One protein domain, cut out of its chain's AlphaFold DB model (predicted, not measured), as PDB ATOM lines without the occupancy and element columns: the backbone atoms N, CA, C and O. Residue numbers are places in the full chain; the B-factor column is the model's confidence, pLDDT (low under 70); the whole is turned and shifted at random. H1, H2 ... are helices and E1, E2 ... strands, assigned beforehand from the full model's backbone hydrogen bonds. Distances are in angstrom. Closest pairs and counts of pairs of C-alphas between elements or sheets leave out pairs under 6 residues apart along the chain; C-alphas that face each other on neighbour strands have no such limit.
ATOM      1  N   PRO A 247     145.428  80.021 182.685       51.47
ATOM      2  CA  PRO A 247     146.357  79.902 183.811       51.47
ATOM      3  C   PRO A 247     146.951  81.251 184.218       51.47
ATOM      4  O   PRO A 247     147.119  81.500 185.408       51.47
ATOM      5  N   ASP A 248     147.130  82.146 183.246       49.16
ATOM      6  CA  ASP A 248     147.599  83.512 183.458       49.16
ATOM      7  C   ASP A 248     146.575  84.339 184.268       49.16
ATOM      8  O   ASP A 248     146.945  85.147 185.113       49.16
ATOM      9  N   LEU A 249     145.266  84.104 184.088       47.56
ATOM     10  CA  LEU A 249     144.175  84.843 184.744       47.56
ATOM     11  C   LEU A 249     143.765  84.275 186.115       47.56
ATOM     12  O   LEU A 249     143.415  85.043 187.004       47.56
ATOM     13  N   ALA A 250     143.786  82.952 186.309       42.72
ATOM     14  CA  ALA A 250     143.315  82.316 187.550       42.72
ATOM     15  C   ALA A 250     144.274  82.518 188.738       42.72
ATOM     16  O   ALA A 250     143.838  82.625 189.885       42.72
ATOM     17  N   LYS A 251     145.579  82.634 188.470       45.94
ATOM     18  CA  LYS A 251     146.587  82.943 189.494       45.94
ATOM     19  C   LYS A 251     146.424  84.348 190.093       45.94
ATOM     20  O   LYS A 251     146.816  84.557 191.235       45.94
ATOM     21  N   ILE A 252     145.769  85.277 189.378       48.75
ATOM     22  CA  ILE A 252     145.489  86.649 189.853       48.75
ATOM     23  C   ILE A 252     144.566  86.627 191.078       48.75
ATOM     24  O   ILE A 252     144.698  87.470 191.960       48.75
ATOM     25  N   GLY A 253     143.655  85.653 191.149       44.06
ATOM     26  CA  GLY A 253     142.642  85.580 192.196       44.06
ATOM     27  C   GLY A 253     143.130  85.055 193.547       44.06
ATOM     28  O   GLY A 253     142.629  85.501 194.571       44.06
ATOM     29  N   LYS A 254     144.088  84.116 193.558       42.53
ATOM     30  CA  LYS A 254     144.450  83.347 194.768       42.53
ATOM     31  C   LYS A 254     145.696  83.831 195.504       42.53
ATOM     32  O   LYS A 254     145.827  83.556 196.689       42.53
ATOM     33  N   GLN A 255     146.626  84.498 194.824       43.72
ATOM     34  CA  GLN A 255     147.948  84.816 195.390       43.72
ATOM     35  C   GLN A 255     148.132  86.304 195.717       43.72
ATOM     36  O   GLN A 255     149.218  86.721 196.116       43.72
ATOM     37  N   GLY A 256     147.094  87.118 195.508       51.06
ATOM     38  CA  GLY A 256     147.304  88.537 195.253       51.06
ATOM     39  C   GLY A 256     148.076  88.730 193.943       51.06
ATOM     40  O   GLY A 256     148.701  87.816 193.400       51.06
ATOM     41  N   VAL A 257     148.005  89.925 193.368       52.19
ATOM     42  CA  VAL A 257     148.642  90.163 192.071       52.19
ATOM     43  C   VAL A 257     150.100  90.559 192.286       52.19
ATOM     44  O   VAL A 257     150.413  91.730 192.478       52.19
ATOM     45  N   SER A 258     150.996  89.571 192.305       52.81
ATOM     46  CA  SER A 258     152.437  89.791 192.451       52.81
ATOM     47  C   SER A 258     153.088  90.224 191.129       52.81
ATOM     48  O   SER A 258     152.646  89.865 190.037       52.81
ATOM     49  N   GLU A 259     154.210  90.946 191.196       56.91
ATOM     50  CA  GLU A 259     154.980  91.313 189.996       56.91
ATOM     51  C   GLU A 259     155.532  90.073 189.259       56.91
ATOM     52  O   GLU A 259     155.734  90.108 188.045       56.91
ATOM     53  N   SER A 260     155.735  88.952 189.965       53.81
ATOM     54  CA  SER A 260     156.090  87.665 189.353       53.81
ATOM     55  C   SER A 260     154.962  87.111 188.480       53.81
ATOM     56  O   SER A 260     155.239  86.625 187.388       53.81
ATOM     57  N   LEU A 261     153.703  87.280 188.886       51.53
ATOM     58  CA  LEU A 261     152.543  86.882 188.096       51.53
ATOM     59  C   LEU A 261     152.352  87.765 186.852       51.53
ATOM     60  O   LEU A 261     152.028  87.272 185.776       51.53
ATOM     61  N   ILE A 262     152.629  89.067 186.952       58.78
ATOM     62  CA  ILE A 262     152.590  89.985 185.798       58.78
ATOM     63  C   ILE A 262     153.601  89.564 184.720       58.78
ATOM     64  O   ILE A 262     153.352  89.757 183.530       58.78
ATOM     65  N   LYS A 263     154.736  88.967 185.110       61.59
ATOM     66  CA  LYS A 263     155.739  88.469 184.158       61.59
ATOM     67  C   LYS A 263     155.246  87.268 183.343       61.59
ATOM     68  O   LYS A 263     155.716  87.122 182.214       61.59
ATOM     69  N   GLU A 264     154.302  86.477 183.859       55.50
ATOM     70  CA  GLU A 264     153.704  85.344 183.133       55.50
ATOM     71  C   GLU A 264     152.814  85.803 181.969       55.50
ATOM     72  O   GLU A 264     152.704  85.116 180.957       55.50
ATOM     73  N   PHE A 265     152.248  87.010 182.050       55.44
ATOM     74  CA  PHE A 265     151.517  87.588 180.930       55.44
ATOM     75  C   PHE A 265     152.445  87.961 179.773       55.44
ATOM     76  O   PHE A 265     153.563  88.463 179.971       55.44
ATOM     77  N   SER A 266     151.915  87.832 178.549       52.50
ATOM     78  CA  SER A 266     152.549  88.386 177.349       52.50
ATOM     79  C   SER A 266     152.967  89.848 177.594       52.50
ATOM     80  O   SER A 266     152.187  90.607 178.187       52.50
ATOM     81  N   PRO A 267     154.175  90.271 177.160       64.62
ATOM     82  CA  PRO A 267     154.720  91.604 177.427       64.62
ATOM     83  C   PRO A 267     153.748  92.757 177.152       64.62
ATOM     84  O   PRO A 267     153.739  93.747 177.881       64.62
ATOM     85  N   HIS A 268     152.880  92.608 176.149       54.94
ATOM     86  CA  HIS A 268     151.903  93.619 175.745       54.94
ATOM     87  C   HIS A 268     150.715  93.763 176.713       54.94
ATOM     88  O   HIS A 268     150.077  94.814 176.750       54.94
ATOM     89  N   CYS A 269     150.413  92.738 177.514       53.12
ATOM     90  CA  CYS A 269     149.331  92.761 178.502       53.12
ATOM     91  C   CYS A 269     149.769  93.428 179.815       53.12
ATOM     92  O   CYS A 269     148.939  93.976 180.542       53.12
ATOM     93  N   ARG A 270     151.073  93.379 180.125       68.94
ATOM     94  CA  ARG A 270     151.633  93.768 181.429       68.94
ATOM     95  C   ARG A 270     151.267  95.195 181.865       68.94
ATOM     96  O   ARG A 270     150.901  95.353 183.026       68.94
ATOM     97  N   PRO A 271     151.291  96.233 181.000       67.88
ATOM     98  CA  PRO A 271     150.930  97.593 181.412       67.88
ATOM     99  C   PRO A 271     149.459  97.734 181.823       67.88
ATOM    100  O   PRO A 271     149.156  98.401 182.808       67.88
ATOM    101  N   VAL A 272     148.551  97.074 181.096       63.94
ATOM    102  CA  VAL A 272     147.109  97.090 181.386       63.94
ATOM    103  C   VAL A 272     146.829  96.342 182.686       63.94
ATOM    104  O   VAL A 272     146.129  96.864 183.546       63.94
ATOM    105  N   VAL A 273     147.442  95.167 182.863       64.38
ATOM    106  CA  VAL A 273     147.368  94.400 184.113       64.38
ATOM    107  C   VAL A 273     147.874  95.245 185.289       64.38
ATOM    108  O   VAL A 273     147.146  95.407 186.262       64.38
ATOM    109  N   ARG A 274     149.049  95.887 185.177       70.56
ATOM    110  CA  ARG A 274     149.591  96.799 186.208       70.56
ATOM    111  C   ARG A 274     148.656  97.964 186.535       70.56
ATOM    112  O   ARG A 274     148.519  98.312 187.703       70.56
ATOM    113  N   TRP A 275     148.028  98.577 185.530       68.88
ATOM    114  CA  TRP A 275     147.085  99.679 185.746       68.88
ATOM    115  C   TRP A 275     145.834  99.222 186.500       68.88
ATOM    116  O   TRP A 275     145.425  99.879 187.453       68.88
ATOM    117  N   ILE A 276     145.268  98.075 186.115       63.75
ATOM    118  CA  ILE A 276     144.105  97.493 186.792       63.75
ATOM    119  C   ILE A 276     144.475  97.172 188.230       63.75
ATOM    120  O   ILE A 276     143.792  97.641 189.126       63.75
ATOM    121  N   ILE A 277     145.590  96.473 188.459       64.25
ATOM    122  CA  ILE A 277     146.081  96.188 189.812       64.25
ATOM    123  C   ILE A 277     146.111  97.476 190.622       64.25
ATOM    124  O   ILE A 277     145.376  97.550 191.590       64.25
ATOM    125  N   ARG A 278     146.824  98.518 190.167       66.69
ATOM    126  CA  ARG A 278     146.914  99.820 190.860       66.69
ATOM    127  C   ARG A 278     145.553 100.456 191.169       66.69
ATOM    128  O   ARG A 278     145.419 101.097 192.204       66.69
ATOM    129  N   LYS A 279     144.556 100.286 190.293       62.78
ATOM    130  CA  LYS A 279     143.192 100.799 190.496       62.78
ATOM    131  C   LYS A 279     142.458 100.079 191.641       62.78
ATOM    132  O   LYS A 279     141.671 100.725 192.322       62.78
ATOM    133  N   TYR A 280     142.726  98.789 191.879       55.41
ATOM    134  CA  TYR A 280     142.039  97.991 192.914       55.41
ATOM    135  C   TYR A 280     142.906  97.644 194.138       55.41
ATOM    136  O   TYR A 280     142.341  97.374 195.198       55.41
ATOM    137  N   THR A 281     144.244  97.725 194.059       52.09
ATOM    138  CA  THR A 281     145.167  97.587 195.207       52.09
ATOM    139  C   THR A 281     145.101  98.751 196.185       52.09
ATOM    140  O   THR A 281     145.549  98.600 197.313       52.09
ATOM    141  N   LEU A 282     144.447  99.865 195.842       45.69
ATOM    142  CA  LEU A 282     144.061 100.876 196.837       45.69
ATOM    143  C   LEU A 282     142.962 100.384 197.811       45.69
ATOM    144  O   LEU A 282     142.493 101.162 198.633       45.69
ATOM    145  N   SER A 283     142.550  99.107 197.746       46.59
ATOM    146  CA  SER A 283     141.577  98.509 198.675       46.59
ATOM    147  C   SER A 283     141.880  97.069 199.120       46.59
ATOM    148  O   SER A 283     141.011  96.431 199.705       46.59
ATOM    149  N   THR A 284     143.069  96.520 198.839       42.09
ATOM    150  CA  THR A 284     143.361  95.090 199.064       42.09
ATOM    151  C   THR A 284     143.721  94.762 200.514       42.09
ATOM    152  O   THR A 284     144.842  94.353 200.805       42.09
ATOM    153  N   GLU A 285     142.737  94.855 201.402       47.91
ATOM    154  CA  GLU A 285     142.543  93.790 202.382       47.91
ATOM    155  C   GLU A 285     141.799  92.650 201.668       47.91
ATOM    156  O   GLU A 285     140.713  92.836 201.128       47.91
ATOM    157  N   ASN A 286     142.463  91.498 201.576       52.47
ATOM    158  CA  ASN A 286     142.017  90.201 201.056       52.47
ATOM    159  C   ASN A 286     140.510  90.052 200.751       52.47
ATOM    160  O   ASN A 286     139.739  89.541 201.565       52.47
ATOM    161  N   PHE A 287     140.092  90.380 199.527       52.91
ATOM    162  CA  PHE A 287     138.801  89.920 199.028       52.91
ATOM    163  C   PHE A 287     138.908  88.426 198.711       52.91
ATOM    164  O   PHE A 287     139.494  88.044 197.700       52.91
ATOM    165  N   GLY A 288     138.358  87.574 199.579       52.75
ATOM    166  CA  GLY A 288     138.150  86.162 199.247       52.75
ATOM    167  C   GLY A 288     137.280  86.011 197.991       52.75
ATOM    168  O   GLY A 288     136.523  86.920 197.648       52.75
ATOM    169  N   GLU A 289     137.347  84.853 197.325       49.91
ATOM    170  CA  GLU A 289     136.608  84.552 196.077       49.91
ATOM    171  C   GLU A 289     135.082  84.784 196.191       49.91
ATOM    172  O   GLU A 289     134.408  84.997 195.186       49.91
ATOM    173  N   ASN A 290     134.541  84.817 197.415       51.25
ATOM    174  CA  ASN A 290     133.124  85.053 197.710       51.25
ATOM    175  C   ASN A 290     132.755  86.532 197.941       51.25
ATOM    176  O   ASN A 290     131.594  86.840 198.209       51.25
ATOM    177  N   HIS A 291     133.710  87.462 197.887       57.75
ATOM    178  CA  HIS A 291     133.433  88.870 198.156       57.75
ATOM    179  C   HIS A 291     132.809  89.557 196.920       57.75
ATOM    180  O   HIS A 291     133.370  89.460 195.831       57.75
ATOM    181  N   PRO A 292     131.718  90.338 197.039       61.78
ATOM    182  CA  PRO A 292     131.067  90.989 195.891       61.78
ATOM    183  C   PRO A 292     132.010  91.844 195.022       61.78
ATOM    184  O   PRO A 292     131.942  91.803 193.793       61.78
ATOM    185  N   LYS A 293     132.964  92.548 195.651       62.34
ATOM    186  CA  LYS A 293     133.999  93.335 194.949       62.34
ATOM    187  C   LYS A 293     134.999  92.485 194.151       62.34
ATOM    188  O   LYS A 293     135.623  93.005 193.233       62.34
ATOM    189  N   TYR A 294     135.141  91.192 194.453       61.72
ATOM    190  CA  TYR A 294     135.964  90.272 193.662       61.72
ATOM    191  C   TYR A 294     135.347  90.040 192.278       61.72
ATOM    192  O   TYR A 294     136.031  90.157 191.263       61.72
ATOM    193  N   ASN A 295     134.034  89.805 192.208       58.78
ATOM    194  CA  ASN A 295     133.328  89.652 190.932       58.78
ATOM    195  C   ASN A 295     133.351  90.942 190.100       58.78
ATOM    196  O   ASN A 295     133.511  90.889 188.876       58.78
ATOM    197  N   GLU A 296     133.240  92.101 190.753       65.62
ATOM    198  CA  GLU A 296     133.397  93.410 190.109       65.62
ATOM    199  C   GLU A 296     134.818  93.593 189.552       65.62
ATOM    200  O   GLU A 296     134.978  93.883 188.363       65.62
ATOM    201  N   PHE A 297     135.843  93.293 190.358       67.06
ATOM    202  CA  PHE A 297     137.248  93.300 189.949       67.06
ATOM    203  C   PHE A 297     137.513  92.385 188.747       67.06
ATOM    204  O   PHE A 297     138.067  92.838 187.746       67.06
ATOM    205  N   ILE A 298     137.086  91.118 188.794       63.28
ATOM    206  CA  ILE A 298     137.262  90.164 187.688       63.28
ATOM    207  C   ILE A 298     136.528  90.644 186.431       63.28
ATOM    208  O   ILE A 298     137.060  90.539 185.322       63.28
ATOM    209  N   THR A 299     135.336  91.223 186.583       67.25
ATOM    210  CA  THR A 299     134.562  91.776 185.465       67.25
ATOM    211  C   THR A 299     135.272  92.967 184.822       67.25
ATOM    212  O   THR A 299     135.383  93.029 183.592       67.25
ATOM    213  N   GLU A 300     135.776  93.910 185.619       67.94
ATOM    214  CA  GLU A 300     136.520  95.069 185.122       67.94
ATOM    215  C   GLU A 300     137.878  94.672 184.534       67.94
ATOM    216  O   GLU A 300     138.232  95.159 183.457       67.94
ATOM    217  N   LEU A 301     138.576  93.707 185.138       68.50
ATOM    218  CA  LEU A 301     139.790  93.101 184.592       68.50
ATOM    219  C   LEU A 301     139.528  92.485 183.213       68.50
ATOM    220  O   LEU A 301     140.224  92.798 182.245       68.50
ATOM    221  N   CYS A 302     138.473  91.676 183.077       68.19
ATOM    222  CA  CYS A 302     138.075  91.088 181.798       68.19
ATOM    223  C   CYS A 302     137.704  92.147 180.747       68.19
ATOM    224  O   CYS A 302     137.999  91.971 179.561       68.19
ATOM    225  N   ARG A 303     137.056  93.251 181.151       70.50
ATOM    226  CA  ARG A 303     136.729  94.371 180.250       70.50
ATOM    227  C   ARG A 303     137.983  95.103 179.785       70.50
ATOM    228  O   ARG A 303     138.116  95.352 178.590       70.50
ATOM    229  N   ALA A 304     138.898  95.411 180.695       69.94
ATOM    230  CA  ALA A 304     140.114  96.152 180.389       69.94
ATOM    231  C   ALA A 304     141.131  95.313 179.595       69.94
ATOM    232  O   ALA A 304     141.807  95.848 178.719       69.94
ATOM    233  N   LEU A 305     141.174  93.993 179.802       73.06
ATOM    234  CA  LEU A 305     141.973  93.072 178.986       73.06
ATOM    235  C   LEU A 305     141.339  92.738 177.633       73.06
ATOM    236  O   LEU A 305     142.006  92.160 176.777       73.06
ATOM    237  N   ARG A 306     140.078  93.111 177.385       81.00
ATOM    238  CA  ARG A 306     139.395  92.792 176.124       81.00
ATOM    239  C   ARG A 306     140.172  93.230 174.878       81.00
ATOM    240  O   ARG A 306     140.336  92.389 174.003       81.00
ATOM    241  N   PRO A 307     140.714  94.461 174.767       77.69
ATOM    242  CA  PRO A 307     141.458  94.863 173.575       77.69
ATOM    243  C   PRO A 307     142.680  93.983 173.308       77.69
ATOM    244  O   PRO A 307     143.059  93.817 172.148       77.69
ATOM    245  N   VAL A 308     143.293  93.455 174.368       77.62
ATOM    246  CA  VAL A 308     144.436  92.545 174.310       77.62
ATOM    247  C   VAL A 308     143.979  91.155 173.876       77.62
ATOM    248  O   VAL A 308     144.515  90.634 172.905       77.62
ATOM    249  N   ARG A 309     142.925  90.607 174.497       84.69
ATOM    250  CA  ARG A 309     142.306  89.336 174.079       84.69
ATOM    251  C   ARG A 309     141.894  89.379 172.606       84.69
ATOM    252  O   ARG A 309     142.272  88.500 171.843       84.69
ATOM    253  N   ASP A 310     141.231  90.452 172.173       89.06
ATOM    254  CA  ASP A 310     140.842  90.669 170.773       89.06
ATOM    255  C   ASP A 310     142.058  90.695 169.837       89.06
ATOM    256  O   ASP A 310     141.984  90.218 168.707       89.06
ATOM    257  N   HIS A 311     143.176  91.282 170.280       84.25
ATOM    258  CA  HIS A 311     144.413  91.317 169.504       84.25
ATOM    259  C   HIS A 311     145.014  89.921 169.346       84.25
ATOM    260  O   HIS A 311     145.272  89.524 168.212       84.25
ATOM    261  N   THR A 312     145.155  89.180 170.446       84.44
ATOM    262  CA  THR A 312     145.662  87.803 170.460       84.44
ATOM    263  C   THR A 312     144.785  86.877 169.621       84.44
ATOM    264  O   THR A 312     145.300  86.160 168.772       84.44
ATOM    265  N   MET A 313     143.458  86.971 169.753       92.56
ATOM    266  CA  MET A 313     142.515  86.229 168.908       92.56
ATOM    267  C   MET A 313     142.730  86.505 167.417       92.56
ATOM    268  O   MET A 313     142.706  85.576 166.612       92.56
ATOM    269  N   CYS A 314     142.983  87.762 167.033       92.06
ATOM    270  CA  CYS A 314     143.282  88.090 165.639       92.06
ATOM    271  C   CYS A 314     144.651  87.564 165.183       92.06
ATOM    272  O   CYS A 314     144.754  87.130 164.040       92.06
ATOM    273  N   GLN A 315     145.686  87.628 166.029       88.50
ATOM    274  CA  GLN A 315     147.024  87.109 165.706       88.50
ATOM    275  C   GLN A 315     146.980  85.598 165.493       88.50
ATOM    276  O   GLN A 315     147.353  85.130 164.423       88.50
ATOM    277  N   ASN A 316     146.393  84.866 166.440       89.62
ATOM    278  CA  ASN A 316     146.218  83.421 166.336       89.62
ATOM    279  C   ASN A 316     145.439  83.061 165.063       89.62
ATOM    280  O   ASN A 316     145.859  82.210 164.285       89.62
ATOM    281  N   ALA A 317     144.323  83.748 164.789       93.25
ATOM    282  CA  ALA A 317     143.549  83.496 163.576       93.25
ATOM    283  C   ALA A 317     144.346  83.749 162.283       93.25
ATOM    284  O   ALA A 317     144.125  83.045 161.299       93.25
ATOM    285  N   LEU A 318     145.273  84.713 162.283       91.25
ATOM    286  CA  LEU A 318     146.166  84.959 161.152       91.25
ATOM    287  C   LEU A 318     147.229  83.884 160.981       91.25
ATOM    288  O   LEU A 318     147.436  83.433 159.861       91.25
ATOM    289  N   GLU A 319     147.855  83.439 162.066       90.81
ATOM    290  CA  GLU A 319     148.843  82.357 162.030       90.81
ATOM    291  C   GLU A 319     148.243  81.080 161.427       90.81
ATOM    292  O   GLU A 319     148.828  80.468 160.529       90.81
ATOM    293  N   TYR A 320     147.018  80.721 161.827       92.88
ATOM    294  CA  TYR A 320     146.290  79.605 161.216       92.88
ATOM    295  C   TYR A 320     145.885  79.884 159.763       92.88
ATOM    296  O   TYR A 320     145.902  78.980 158.931       92.88
ATOM    297  N   ALA A 321     145.532  81.127 159.421       91.81
ATOM    298  CA  ALA A 321     145.152  81.480 158.054       91.81
ATOM    299  C   ALA A 321     146.345  81.471 157.087       91.81
ATOM    300  O   ALA A 321     146.152  81.202 155.904       91.81
ATOM    301  N   TRP A 322     147.557  81.743 157.574       88.62
ATOM    302  CA  TRP A 322     148.791  81.693 156.788       88.62
ATOM    303  C   TRP A 322     149.394  80.289 156.697       88.62
ATOM    304  O   TRP A 322     149.999  79.967 155.682       88.62
ATOM    305  N   SER A 323     149.206  79.444 157.714       88.81
ATOM    306  CA  SER A 323     149.743  78.070 157.746       88.81
ATOM    307  C   SER A 323     148.839  77.009 157.106       88.81
ATOM    308  O   SER A 323     149.219  75.840 157.016       88.81
ATOM    309  N   ARG A 324     147.630  77.381 156.679       89.75
ATOM    310  CA  ARG A 324     146.680  76.467 156.031       89.75
ATOM    311  C   ARG A 324     147.172  75.985 154.665       89.75
ATOM    312  O   ARG A 324     147.833  76.727 153.942       89.75
ATOM    313  N   THR A 325     146.756  74.787 154.266       90.06
ATOM    314  CA  THR A 325     147.197  74.172 152.998       90.06
ATOM    315  C   THR A 325     146.080  73.990 151.971       90.06
ATOM    316  O   THR A 325     146.357  73.875 150.783       90.06
ATOM    317  N   SER A 326     144.810  73.999 152.389       85.50
ATOM    318  CA  SER A 326     143.668  73.637 151.527       85.50
ATOM    319  C   SER A 326     142.948  74.826 150.875       85.50
ATOM    320  O   SER A 326     141.978  74.647 150.137       85.50
ATOM    321  N   GLY A 327     143.355  76.059 151.196       85.12
ATOM    322  CA  GLY A 327     142.632  77.281 150.817       85.12
ATOM    323  C   GLY A 327     141.251  77.432 151.480       85.12
ATOM    324  O   GLY A 327     140.556  78.420 151.226       85.12
ATOM    325  N   ALA A 328     140.836  76.486 152.332       92.88
ATOM    326  CA  ALA A 328     139.625  76.595 153.131       92.88
ATOM    327  C   ALA A 328     139.778  77.677 154.221       92.88
ATOM    328  O   ALA A 328     140.888  77.979 154.669       92.88
ATOM    329  N   PRO A 329     138.678  78.315 154.656       95.62
ATOM    330  CA  PRO A 329     138.769  79.397 155.625       95.62
ATOM    331  C   PRO A 329     139.192  78.885 157.005       95.62
ATOM    332  O   PRO A 329     138.935  77.739 157.373       95.62
ATOM    333  N   VAL A 330     139.752  79.784 157.809       97.00
ATOM    334  CA  VAL A 330     139.794  79.623 159.264       97.00
ATOM    335  C   VAL A 330     138.482  80.150 159.828       97.00
ATOM    336  O   VAL A 330     138.065  81.260 159.500       97.00
ATOM    337  N   MET A 331     137.808  79.373 160.669       97.88
ATOM    338  CA  MET A 331     136.610  79.817 161.377       97.88
ATOM    339  C   MET A 331     136.933  80.020 162.848       97.88
ATOM    340  O   MET A 331     137.466  79.125 163.485       97.88
ATOM    341  N   MET A 332     136.572  81.168 163.402       96.81
ATOM    342  CA  MET A 332     136.737  81.478 164.815       96.81
ATOM    343  C   MET A 332     135.372  81.729 165.455       96.81
ATOM    344  O   MET A 332     134.590  82.534 164.944       96.81
ATOM    345  N   VAL A 333     135.100  81.058 166.572       95.69
ATOM    346  CA  VAL A 333     133.874  81.195 167.366       95.69
ATOM    347  C   VAL A 333     134.216  81.912 168.665       95.69
ATOM    348  O   VAL A 333     134.972  81.396 169.487       95.69
ATOM    349  N   VAL A 334     133.663  83.113 168.828       94.12
ATOM    350  CA  VAL A 334     133.963  84.018 169.945       94.12
ATOM    351  C   VAL A 334     132.689  84.607 170.529       94.12
ATOM    352  O   VAL A 334     131.693  84.829 169.835       94.12
ATOM    353  N   GLY A 335     132.735  84.934 171.810       91.50
ATOM    354  CA  GLY A 335     131.707  85.659 172.521       91.50
ATOM    355  C   GLY A 335     131.422  87.000 171.855       91.50
ATOM    356  O   GLY A 335     132.312  87.710 171.374       91.50
ATOM    357  N   ARG A 336     130.144  87.388 171.849       90.12
ATOM    358  CA  ARG A 336     129.635  88.596 171.178       90.12
ATOM    359  C   ARG A 336     130.416  89.868 171.493       90.12
ATOM    360  O   ARG A 336     130.517  90.751 170.645       90.12
ATOM    361  N   ALA A 337     130.971  89.947 172.698       88.00
ATOM    362  CA  ALA A 337     131.712  91.096 173.191       88.00
ATOM    363  C   ALA A 337     133.040  91.337 172.450       88.00
ATOM    364  O   ALA A 337     133.475  92.486 172.379       88.00
ATOM    365  N   HIS A 338     133.646  90.292 171.879       91.69
ATOM    366  CA  HIS A 338     134.935  90.347 171.178       91.69
ATOM    367  C   HIS A 338     134.798  90.754 169.700       91.69
ATOM    368  O   HIS A 338     135.710  91.324 169.097       91.69
ATOM    369  N   VAL A 339     133.625  90.521 169.101       93.38
ATOM    370  CA  VAL A 339     133.386  90.717 167.660       93.38
ATOM    371  C   VAL A 339     133.738  92.127 167.160       93.38
ATOM    372  O   VAL A 339     134.405  92.217 166.125       93.38
ATOM    373  N   PRO A 340     133.341  93.237 167.823       92.88
ATOM    374  CA  PRO A 340     133.668  94.578 167.332       92.88
ATOM    375  C   PRO A 340     135.176  94.853 167.291       92.88
ATOM    376  O   PRO A 340     135.670  95.414 166.309       92.88
ATOM    377  N   GLY A 341     135.911  94.442 168.330       90.12
ATOM    378  CA  GLY A 341     137.356  94.651 168.420       90.12
ATOM    379  C   GLY A 341     138.124  93.804 167.410       90.12
ATOM    380  O   GLY A 341     138.976  94.336 166.694       90.12
ATOM    381  N   ILE A 342     137.746  92.531 167.261       93.62
ATOM    382  CA  ILE A 342     138.301  91.632 166.241       93.62
ATOM    383  C   ILE A 342     138.064  92.194 164.835       93.62
ATOM    384  O   ILE A 342     139.001  92.336 164.049       93.62
ATOM    385  N   HIS A 343     136.825  92.589 164.521       94.50
ATOM    386  CA  HIS A 343     136.474  93.132 163.207       94.50
ATOM    387  C   HIS A 343     137.284  94.390 162.861       94.50
ATOM    388  O   HIS A 343     137.838  94.498 161.765       94.50
ATOM    389  N   LYS A 344     137.401  95.329 163.811       92.94
ATOM    390  CA  LYS A 344     138.187  96.559 163.638       92.94
ATOM    391  C   LYS A 344     139.656  96.250 163.330       92.94
ATOM    392  O   LYS A 344     140.235  96.884 162.447       92.94
ATOM    393  N   ARG A 345     140.255  95.282 164.031       93.44
ATOM    394  CA  ARG A 345     141.664  94.892 163.854       93.44
ATOM    395  C   ARG A 345     141.908  94.192 162.524       93.44
ATOM    396  O   ARG A 345     142.771  94.640 161.777       93.44
ATOM    397  N   LEU A 346     141.105  93.185 162.179       92.06
ATOM    398  CA  LEU A 346     141.225  92.491 160.892       92.06
ATOM    399  C   LEU A 346     141.043  93.453 159.707       92.06
ATOM    400  O   LEU A 346     141.774  93.358 158.723       92.06
ATOM    401  N   LYS A 347     140.136  94.440 159.817       92.19
ATOM    402  CA  LYS A 347     139.990  95.510 158.815       92.19
ATOM    403  C   LYS A 347     141.245  96.386 158.724       92.19
ATOM    404  O   LYS A 347     141.705  96.657 157.619       92.19
ATOM    405  N   LYS A 348     141.815  96.803 159.862       91.25
ATOM    406  CA  LYS A 348     143.067  97.587 159.908       91.25
ATOM    407  C   LYS A 348     144.230  96.837 159.251       91.25
ATOM    408  O   LYS A 348     145.021  97.450 158.546       91.25
ATOM    409  N   TRP A 349     144.305  95.527 159.450       89.31
ATOM    410  CA  TRP A 349     145.334  94.657 158.875       89.31
ATOM    411  C   TRP A 349     145.049  94.222 157.436       89.31
ATOM    412  O   TRP A 349     145.794  93.420 156.889       89.31
ATOM    413  N   ARG A 350     143.978  94.743 156.816       91.44
ATOM    414  CA  ARG A 350     143.568  94.421 155.439       91.44
ATOM    415  C   ARG A 350     143.371  92.919 155.202       91.44
ATOM    416  O   ARG A 350     143.531  92.427 154.091       91.44
ATOM    417  N   VAL A 351     142.971  92.196 156.244       89.69
ATOM    418  CA  VAL A 351     142.718  90.757 156.183       89.69
ATOM    419  C   VAL A 351     141.347  90.531 155.574       89.69
ATOM    420  O   VAL A 351     140.357  91.146 155.989       89.69
ATOM    421  N   LYS A 352     141.253  89.615 154.618       92.06
ATOM    422  CA  LYS A 352     139.987  89.273 153.987       92.06
ATOM    423  C   LYS A 352     139.148  88.419 154.931       92.06
ATOM    424  O   LYS A 352     139.394  87.231 155.111       92.06
ATOM    425  N   HIS A 353     138.133  89.014 155.544       94.44
ATOM    426  CA  HIS A 353     137.354  88.331 156.572       94.44
ATOM    427  C   HIS A 353     135.844  88.558 156.446       94.44
ATOM    428  O   HIS A 353     135.363  89.501 155.806       94.44
ATOM    429  N   ARG A 354     135.076  87.670 157.081       93.38
ATOM    430  CA  ARG A 354     133.613  87.725 157.182       93.38
ATOM    431  C   ARG A 354     133.204  87.654 158.648       93.38
ATOM    432  O   ARG A 354     133.700  86.810 159.377       93.38
ATOM    433  N   VAL A 355     132.273  88.511 159.059       93.88
ATOM    434  CA  VAL A 355     131.676  88.473 160.401       93.88
ATOM    435  C   VAL A 355     130.243  87.968 160.289       93.88
ATOM    436  O   VAL A 355     129.450  88.519 159.524       93.88
ATOM    437  N   ILE A 356     129.909  86.932 161.054       91.81
ATOM    438  CA  ILE A 356     128.561  86.381 161.179       91.81
ATOM    439  C   ILE A 356     128.082  86.647 162.604       91.81
ATOM    440  O   ILE A 356     128.634  86.125 163.570       91.81
ATOM    441  N   LYS A 357     127.052  87.485 162.724       85.44
ATOM    442  CA  LYS A 357     126.356  87.761 163.983       85.44
ATOM    443  C   LYS A 357     125.085  86.922 164.016       85.44
ATOM    444  O   LYS A 357     124.291  86.993 163.080       85.44
ATOM    445  N   LEU A 358     124.919  86.112 165.054       84.94
ATOM    446  CA  LEU A 358     123.748  85.250 165.210       84.94
ATOM    447  C   LEU A 358     122.524  86.057 165.703       84.94
ATOM    448  O   LEU A 358     122.704  87.145 166.244       84.94
ATOM    449  N   PRO A 359     121.276  85.591 165.509       70.94
ATOM    450  CA  PRO A 359     120.069  86.404 165.719       70.94
ATOM    451  C   PRO A 359     119.905  87.049 167.106       70.94
ATOM    452  O   PRO A 359     119.355  88.146 167.186       70.94
ATOM    453  N   SER A 360     120.441  86.463 168.185       66.50
ATOM    454  CA  SER A 360     120.402  87.099 169.520       66.50
ATOM    455  C   SER A 360     121.260  88.372 169.637       66.50
ATOM    456  O   SER A 360     121.245  89.049 170.662       66.50
TER     457      SER A 360
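What this domain is: This is residues 247 to 360 of the 372 residues of an uncharacterized protein of Euryarchaeota archaeon (UniProt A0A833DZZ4). Two lobes follow end to end: in the first, H1, H2, H3 and H4 go round a loose ring, each reversed from the one before; in the second, H6 crosses H5, with E1 beside H5 and E2 beside H6. The step from H4 to H5 joins the lobes, and residues 323 to 328 stick out. The printed part has 114 residues, mostly helix, in the order H1 H2 H3 H4 H5 E1 H6 E2; E1 and E2 pair with no named strand. It is loose, with a radius of gyration of the C-alphas of 17.1 A, and elongated, spanning 54 by 34 by 22 A.

How they stand to each other: Start at H1, residues 247 to 254, which touches H2, residues 259 to 264, in a helical hairpin; the closest C-alphas, Asp 248 and Glu 264, are 6.4 A apart. H3, residues 270 to 283, touches H4, residues 292 to 304, at a shallow tilt of 23 degrees, opposite ways, in a helical hairpin, closest at C-alphas 276 and 301, 6.5 A. H2 and H3 form another, touching through residues 270 to 274 of H3 alone, closest at C-alphas 262 and 270, 5.9 A. H5, residues 306 to 323, touches H6, residues 339 to 348, with its residues 307 to 314 alone, closest at C-alphas 310 and 342, 5.3 A, at a steep tilt of 57 degrees. E1, residues 330 to 335, and E2, residues 353 to 357, are near each other. Every O i to N i+4 pair is within hydrogen-bond range in H4, H5 and H6, against 8 of 10 in H3, 1 of 2 in H2 and 0 of 4 in H1, where 2 of 5 O i to N i+3 pairs are.

Where its parts are: Find C-alpha 247 at (146.357, 79.902, 183.811), where H1 begins. H3 runs 20.5 A, H4 18.7 A and H5 25.7 A. E2 ends at C-alpha 357, (126.356, 87.761, 163.983).

The domain as a whole: The farthest C-alphas, Glu 285 and Ser 326, are 54.7 A apart. The printed part has no cut and no long link. Its mean pLDDT is 73.0; look for values under 70 at residues 247 to 273, 275 to 302, 304 and 360.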